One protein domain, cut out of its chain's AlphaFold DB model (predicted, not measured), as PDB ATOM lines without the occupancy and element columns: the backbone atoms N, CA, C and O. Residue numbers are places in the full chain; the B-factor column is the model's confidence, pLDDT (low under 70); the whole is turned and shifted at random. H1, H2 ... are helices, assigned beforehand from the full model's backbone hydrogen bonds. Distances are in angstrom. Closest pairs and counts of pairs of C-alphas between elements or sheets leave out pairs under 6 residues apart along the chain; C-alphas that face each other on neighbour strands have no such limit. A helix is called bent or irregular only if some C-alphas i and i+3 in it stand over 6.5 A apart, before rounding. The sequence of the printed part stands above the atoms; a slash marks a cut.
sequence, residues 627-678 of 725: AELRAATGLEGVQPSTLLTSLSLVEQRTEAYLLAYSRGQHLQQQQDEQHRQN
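What this domain is: This is residues 627 to 678 of the 725 residues of an uncharacterized protein of Leptomonas pyrrhocoris (UniProt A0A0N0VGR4). One long helix, H2, makes nearly the whole length, and at its first end the short helix H1 folds back on it as a small hook. Residues 650 to 678 of H2 stick out as a bare arm. The printed part has 52 residues with two named helices, H1 then H2, and no named strand; the class is all helix. The whole is extended, with a radius of gyration of the C-alphas of 18.3 A and spans of 56 by 16 by 11 A.

How they stand to each other: Start with H2, residues 640 to 678, and look beside its residues 642 to 649, which alone touch H1, residues 627 to 633. The closest C-alphas of the two helices are those of Leu 629 and Ser 646, 6.9 A apart. The lines of H1 and H2 stand at a steep tilt of 46 degrees, and the helices run opposite ways. In H1 every O i to N i+4 pair is within hydrogen-bond range; in H2, 33 of 35 are.

Where its parts are: Find C-alpha 640 at (113.207, 146.940, 192.717); from there H2 runs 56.9 A to C-alpha 678 at (154.241, 166.189, 158.361). H2 is irregular: C-alphas 641 and 644 are 7.6 A apart, and its line is a rough one. Go back to C-alpha 627 at (130.984, 146.123, 193.539), where H1 begins; it measures 9.9 A from first to last C-alpha.

The domain as a whole: Look for the two C-alphas farthest apart at Ser 641 and Asn 678, 57.1 A from each other. Residues 650 to 678, which belong to H2, stand free. The printed part has no cut, and the six residues between H1 and H2 make a short link. The mean pLDDT of the printed part of this model is 90.0, and no printed residue is under 70.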
ATOM      1  N   ALA A 627     130.269 145.523 192.421       91.44
ATOM      2  CA  ALA A 627     130.984 146.123 193.539       91.44
ATOM      3  C   ALA A 627     130.649 147.611 193.732       91.44
ATOM      4  O   ALA A 627     130.435 148.015 194.869       91.44
ATOM      5  N   GLU A 628     130.553 148.405 192.661       89.50
ATOM      6  CA  GLU A 628     130.134 149.816 192.730       89.50
ATOM      7  C   GLU A 628     128.679 149.942 193.186       89.50
ATOM      8  O   GLU A 628     128.375 150.753 194.059       89.50
ATOM      9  N   LEU A 629     127.788 149.091 192.663       89.12
ATOM     10  CA  LEU A 629     126.392 149.071 193.105       89.12
ATOM     11  C   LEU A 629     126.281 148.676 194.584       89.12
ATOM     12  O   LEU A 629     125.566 149.334 195.342       89.12
ATOM     13  N   ARG A 630     127.038 147.656 195.013       93.12
ATOM     14  CA  ARG A 630     127.105 147.234 196.418       93.12
ATOM     15  C   ARG A 630     127.709 148.320 197.306       93.12
ATOM     16  O   ARG A 630     127.240 148.505 198.419       93.12
ATOM     17  N   ALA A 631     128.707 149.060 196.833       91.88
ATOM     18  CA  ALA A 631     129.279 150.178 197.578       91.88
ATOM     19  C   ALA A 631     128.270 151.325 197.761       91.88
ATOM     20  O   ALA A 631     128.239 151.937 198.823       91.88
ATOM     21  N   ALA A 632     127.428 151.590 196.756       88.12
ATOM     22  CA  ALA A 632     126.428 152.654 196.810       88.12
ATOM     23  C   ALA A 632     125.173 152.282 197.620       88.12
ATOM     24  O   ALA A 632     124.611 153.133 198.304       88.12
ATOM     25  N   THR A 633     124.713 151.030 197.532       89.62
ATOM     26  CA  THR A 633     123.408 150.607 198.085       89.62
ATOM     27  C   THR A 633     123.499 149.569 199.202       89.62
ATOM     28  O   THR A 633     122.511 149.322 199.885       89.62
ATOM     29  N   GLY A 634     124.654 148.929 199.391       90.88
ATOM     30  CA  GLY A 634     124.826 147.790 200.299       90.88
ATOM     31  C   GLY A 634     124.246 146.467 199.781       90.88
ATOM     32  O   GLY A 634     124.462 145.431 200.408       90.88
ATOM     33  N   LEU A 635     123.546 146.473 198.643       88.62
ATOM     34  CA  LEU A 635     122.874 145.306 198.067       88.62
ATOM     35  C   LEU A 635     123.575 144.823 196.793       88.62
ATOM     36  O   LEU A 635     124.243 145.582 196.091       88.62
ATOM     37  N   GLU A 636     123.444 143.529 196.501       88.94
ATOM     38  CA  GLU A 636     124.052 142.902 195.329       88.94
ATOM     39  C   GLU A 636     123.013 142.677 194.221       88.94
ATOM     40  O   GLU A 636     122.034 141.955 194.405       88.94
ATOM     41  N   GLY A 637     123.257 143.282 193.053       88.00
ATOM     42  CA  GLY A 637     122.400 143.182 191.866       88.00
ATOM     43  C   GLY A 637     121.314 144.259 191.777       88.00
ATOM     44  O   GLY A 637     121.057 144.982 192.736       88.00
ATOM     45  N   VAL A 638     120.686 144.381 190.602       92.62
ATOM     46  CA  VAL A 638     119.559 145.304 190.406       92.62
ATOM     47  C   VAL A 638     118.284 144.645 190.927       92.62
ATOM     48  O   VAL A 638     117.789 143.682 190.346       92.62
ATOM     49  N   GLN A 639     117.779 145.176 192.033       94.06
ATOM     50  CA  GLN A 639     116.491 144.867 192.658       94.06
ATOM     51  C   GLN A 639     115.516 146.052 192.536       94.06
ATOM     52  O   GLN A 639     115.983 147.170 192.288       94.06
ATOM     53  N   PRO A 640     114.199 145.860 192.779       93.75
ATOM     54  CA  PRO A 640     113.207 146.940 192.717       93.75
ATOM     55  C   PRO A 640     113.603 148.181 193.529       93.75
ATOM     56  O   PRO A 640     113.551 149.299 193.025       93.75
ATOM     57  N   SER A 641     114.103 147.983 194.754       92.88
ATOM     58  CA  SER A 641     114.539 149.061 195.655       92.88
ATOM     59  C   SER A 641     115.780 149.816 195.167       92.88
ATOM     60  O   SER A 641     115.971 150.983 195.500       92.88
ATOM     61  N   THR A 642     116.625 149.169 194.366       94.50
ATOM     62  CA  THR A 642     117.889 149.724 193.848       94.50
ATOM     63  C   THR A 642     117.800 150.181 192.394       94.50
ATOM     64  O   THR A 642     118.782 150.687 191.852       94.50
ATOM     65  N   LEU A 643     116.646 149.998 191.739       95.12
ATOM     66  CA  LEU A 643     116.472 150.217 190.304       95.12
ATOM     67  C   LEU A 643     116.865 151.644 189.900       95.12
ATOM     68  O   LEU A 643     117.671 151.828 188.990       95.12
ATOM     69  N   LEU A 644     116.387 152.652 190.632       92.31
ATOM     70  CA  LEU A 644     116.719 154.056 190.369       92.31
ATOM     71  C   LEU A 644     118.220 154.342 190.529       92.31
ATOM     72  O   LEU A 644     118.819 155.004 189.684       92.31
ATOM     73  N   THR A 645     118.857 153.792 191.565       93.50
ATOM     74  CA  THR A 645     120.305 153.939 191.766       93.50
ATOM     75  C   THR A 645     121.090 153.254 190.647       93.50
ATOM     76  O   THR A 645     122.047 153.821 190.125       93.50
ATOM     77  N   SER A 646     120.660 152.070 190.209       94.31
ATOM     78  CA  SER A 646     121.298 151.369 189.093       94.31
ATOM     79  C   SER A 646     121.178 152.130 187.769       94.31
ATOM     80  O   SER A 646     122.160 152.203 187.033       94.31
ATOM     81  N   LEU A 647     120.033 152.776 187.506       93.69
ATOM     82  CA  LEU A 647     119.849 153.658 186.351       93.69
ATOM     83  C   LEU A 647     120.780 154.875 186.420       93.69
ATOM     84  O   LEU A 647     121.401 155.204 185.417       93.69
ATOM     85  N   SER A 648     120.972 155.478 187.599       93.06
ATOM     86  CA  SER A 648     121.914 156.600 187.751       93.06
ATOM     87  C   SER A 648     123.376 156.204 187.481       93.06
ATOM     88  O   SER A 648     124.120 156.955 186.855       93.06
ATOM     89  N   LEU A 649     123.787 154.992 187.883       93.31
ATOM     90  CA  LEU A 649     125.120 154.459 187.578       93.31
ATOM     91  C   LEU A 649     125.278 154.149 186.086       93.31
ATOM     92  O   LEU A 649     126.340 154.396 185.517       93.31
ATOM     93  N   VAL A 650     124.225 153.627 185.448       95.00
ATOM     94  CA  VAL A 650     124.174 153.433 183.993       95.00
ATOM     95  C   VAL A 650     124.348 154.772 183.278       95.00
ATOM     96  O   VAL A 650     125.229 154.871 182.427       95.00
ATOM     97  N   GLU A 651     123.596 155.805 183.665       93.25
ATOM     98  CA  GLU A 651     123.725 157.161 183.116       93.25
ATOM     99  C   GLU A 651     125.162 157.683 183.267       93.25
ATOM    100  O   GLU A 651     125.821 157.977 182.266       93.25
ATOM    101  N   GLN A 652     125.720 157.661 184.482       93.75
ATOM    102  CA  GLN A 652     127.090 158.112 184.747       93.75
ATOM    103  C   GLN A 652     128.135 157.350 183.913       93.75
ATOM    104  O   GLN A 652     129.099 157.931 183.403       93.75
ATOM    105  N   ARG A 653     127.960 156.033 183.741       93.25
ATOM    106  CA  ARG A 653     128.875 155.214 182.940       93.25
ATOM    107  C   ARG A 653     128.742 155.510 181.450       93.25
ATOM    108  O   ARG A 653     129.759 155.586 180.762       93.25
ATOM    109  N   THR A 654     127.523 155.716 180.951       90.81
ATOM    110  CA  THR A 654     127.302 156.131 179.559       90.81
ATOM    111  C   THR A 654     127.919 157.495 179.264       90.81
ATOM    112  O   THR A 654     128.589 157.638 178.242       90.81
ATOM    113  N   GLU A 655     127.811 158.463 180.178       90.00
ATOM    114  CA  GLU A 655     128.475 159.765 180.053       90.00
ATOM    115  C   GLU A 655     130.002 159.625 179.997       90.00
ATOM    116  O   GLU A 655     130.653 160.228 179.140       90.00
ATOM    117  N   ALA A 656     130.584 158.772 180.846       89.81
ATOM    118  CA  ALA A 656     132.019 158.496 180.826       89.81
ATOM    119  C   ALA A 656     132.480 157.884 179.489       89.81
ATOM    120  O   ALA A 656     133.515 158.292 178.954       89.81
ATOM    121  N   TYR A 657     131.708 156.951 178.916       90.62
ATOM    122  CA  TYR A 657     132.001 156.392 177.592       90.62
ATOM    123  C   TYR A 657     131.893 157.439 176.481       90.62
ATOM    124  O   TYR A 657     132.761 157.478 175.610       90.62
ATOM    125  N   LEU A 658     130.885 158.314 176.519       86.44
ATOM    126  CA  LEU A 658     130.729 159.390 175.537       86.44
ATOM    127  C   LEU A 658     131.890 160.392 175.600       86.44
ATOM    128  O   LEU A 658     132.409 160.795 174.559       86.44
ATOM    129  N   LEU A 659     132.354 160.743 176.804       89.38
ATOM    130  CA  LEU A 659     133.530 161.596 176.994       89.38
ATOM    131  C   LEU A 659     134.829 160.920 176.533       89.38
ATOM    132  O   LEU A 659     135.693 161.572 175.950       89.38
ATOM    133  N   ALA A 660     134.987 159.618 176.779       87.00
ATOM    134  CA  ALA A 660     136.139 158.865 176.286       87.00
ATOM    135  C   ALA A 660     136.138 158.783 174.751       87.00
ATOM    136  O   ALA A 660     137.178 158.980 174.119       87.00
ATOM    137  N   TYR A 661     134.968 158.559 174.151       88.62
ATOM    138  CA  TYR A 661     134.794 158.508 172.704       88.62
ATOM    139  C   TYR A 661     135.077 159.862 172.038       88.62
ATOM    140  O   TYR A 661     135.815 159.909 171.055       88.62
ATOM    141  N   SER A 662     134.572 160.972 172.591       83.88
ATOM    142  CA  SER A 662     134.828 162.314 172.044       83.88
ATOM    143  C   SER A 662     136.305 162.710 172.133       83.88
ATOM    144  O   SER A 662     136.855 163.261 171.179       83.88
ATOM    145  N   ARG A 663     136.993 162.354 173.228       91.88
ATOM    146  CA  ARG A 663     138.455 162.510 173.343       91.88
ATOM    147  C   ARG A 663     139.203 161.654 172.323       91.88
ATOM    148  O   ARG A 663     140.166 162.135 171.734       91.88
ATOM    149  N   GLY A 664     138.755 160.419 172.099       88.00
ATOM    150  CA  GLY A 664     139.302 159.533 171.071       88.00
ATOM    151  C   GLY A 664     139.171 160.127 169.670       88.00
ATOM    152  O   GLY A 664     140.153 160.171 168.937       88.00
ATOM    153  N   GLN A 665     137.998 160.670 169.326       87.81
ATOM    154  CA  GLN A 665     137.798 161.379 168.058       87.81
ATOM    155  C   GLN A 665     138.690 162.617 167.927       87.81
ATOM    156  O   GLN A 665     139.281 162.816 166.870       87.81
ATOM    157  N   HIS A 666     138.830 163.427 168.979       88.25
ATOM    158  CA  HIS A 666     139.722 164.587 168.944       88.25
ATOM    159  C   HIS A 666     141.193 164.195 168.774       88.25
ATOM    160  O   HIS A 666     141.904 164.840 168.009       88.25
ATOM    161  N   LEU A 667     141.653 163.132 169.440       92.00
ATOM    162  CA  LEU A 667     143.013 162.613 169.264       92.00
ATOM    163  C   LEU A 667     143.228 162.047 167.858       92.00
ATOM    164  O   LEU A 667     144.271 162.300 167.266       92.00
ATOM    165  N   GLN A 668     142.242 161.334 167.307       88.88
ATOM    166  CA  GLN A 668     142.274 160.843 165.929       88.88
ATOM    167  C   GLN A 668     142.384 162.013 164.939       88.88
ATOM    168  O   GLN A 668     143.254 162.004 164.076       88.88
ATOM    169  N   GLN A 669     141.570 163.061 165.116       88.50
ATOM    170  CA  GLN A 669     141.639 164.275 164.297       88.50
ATOM    171  C   GLN A 669     142.994 164.980 164.427       88.50
ATOM    172  O   GLN A 669     143.562 165.381 163.418       88.50
ATOM    173  N   GLN A 670     143.550 165.085 165.639       89.25
ATOM    174  CA  GLN A 670     144.885 165.655 165.840       89.25
ATOM    175  C   GLN A 670     145.984 164.818 165.179       89.25
ATOM    176  O   GLN A 670     146.920 165.384 164.623       89.25
ATOM    177  N   GLN A 671     145.886 163.485 165.210       87.94
ATOM    178  CA  GLN A 671     146.827 162.611 164.509       87.94
ATOM    179  C   GLN A 671     146.713 162.771 162.993       87.94
ATOM    180  O   GLN A 671     147.736 162.884 162.320       87.94
ATOM    181  N   ASP A 672     145.496 162.852 162.455       86.56
ATOM    182  CA  ASP A 672     145.268 163.086 161.029       86.56
ATOM    183  C   ASP A 672     145.789 164.472 160.597       86.56
ATOM    184  O   ASP A 672     146.413 164.603 159.539       86.56
ATOM    185  N   GLU A 673     145.624 165.505 161.431       87.94
ATOM    186  CA  GLU A 673     146.200 166.837 161.212       87.94
ATOM    187  C   GLU A 673     147.730 166.839 161.302       87.94
ATOM    188  O   GLU A 673     148.384 167.449 160.455       87.94
ATOM    189  N   GLN A 674     148.324 166.128 162.263       86.06
ATOM    190  CA  GLN A 674     149.779 165.980 162.369       86.06
ATOM    191  C   GLN A 674     150.359 165.207 161.182       86.06
ATOM    192  O   GLN A 674     151.384 165.607 160.633       86.06
ATOM    193  N   HIS A 675     149.702 164.136 160.735       84.81
ATOM    194  CA  HIS A 675     150.094 163.419 159.524       84.81
ATOM    195  C   HIS A 675     150.006 164.315 158.290       84.81
ATOM    196  O   HIS A 675     150.895 164.275 157.438       84.81
ATOM    197  N   ARG A 676     148.984 165.172 158.214       83.75
ATOM    198  CA  ARG A 676     148.852 166.151 157.137       83.75
ATOM    199  C   ARG A 676     149.947 167.221 157.181       83.75
ATOM    200  O   ARG A 676     150.532 167.511 156.143       83.75
ATOM    201  N   GLN A 677     150.278 167.755 158.355       82.06
ATOM    202  CA  GLN A 677     151.357 168.737 158.519       82.06
ATOM    203  C   GLN A 677     152.742 168.135 158.246       82.06
ATOM    204  O   GLN A 677     153.564 168.773 157.592       82.06
ATOM    205  N   ASN A 678     152.993 166.892 158.665       80.38
ATOM    206  CA  ASN A 678     154.241 166.189 158.361       80.38
ATOM    207  C   ASN A 678     154.381 165.908 156.857       80.38
ATOM    208  O   ASN A 678     155.457 166.115 156.300       80.38
TER     209      ASN A 678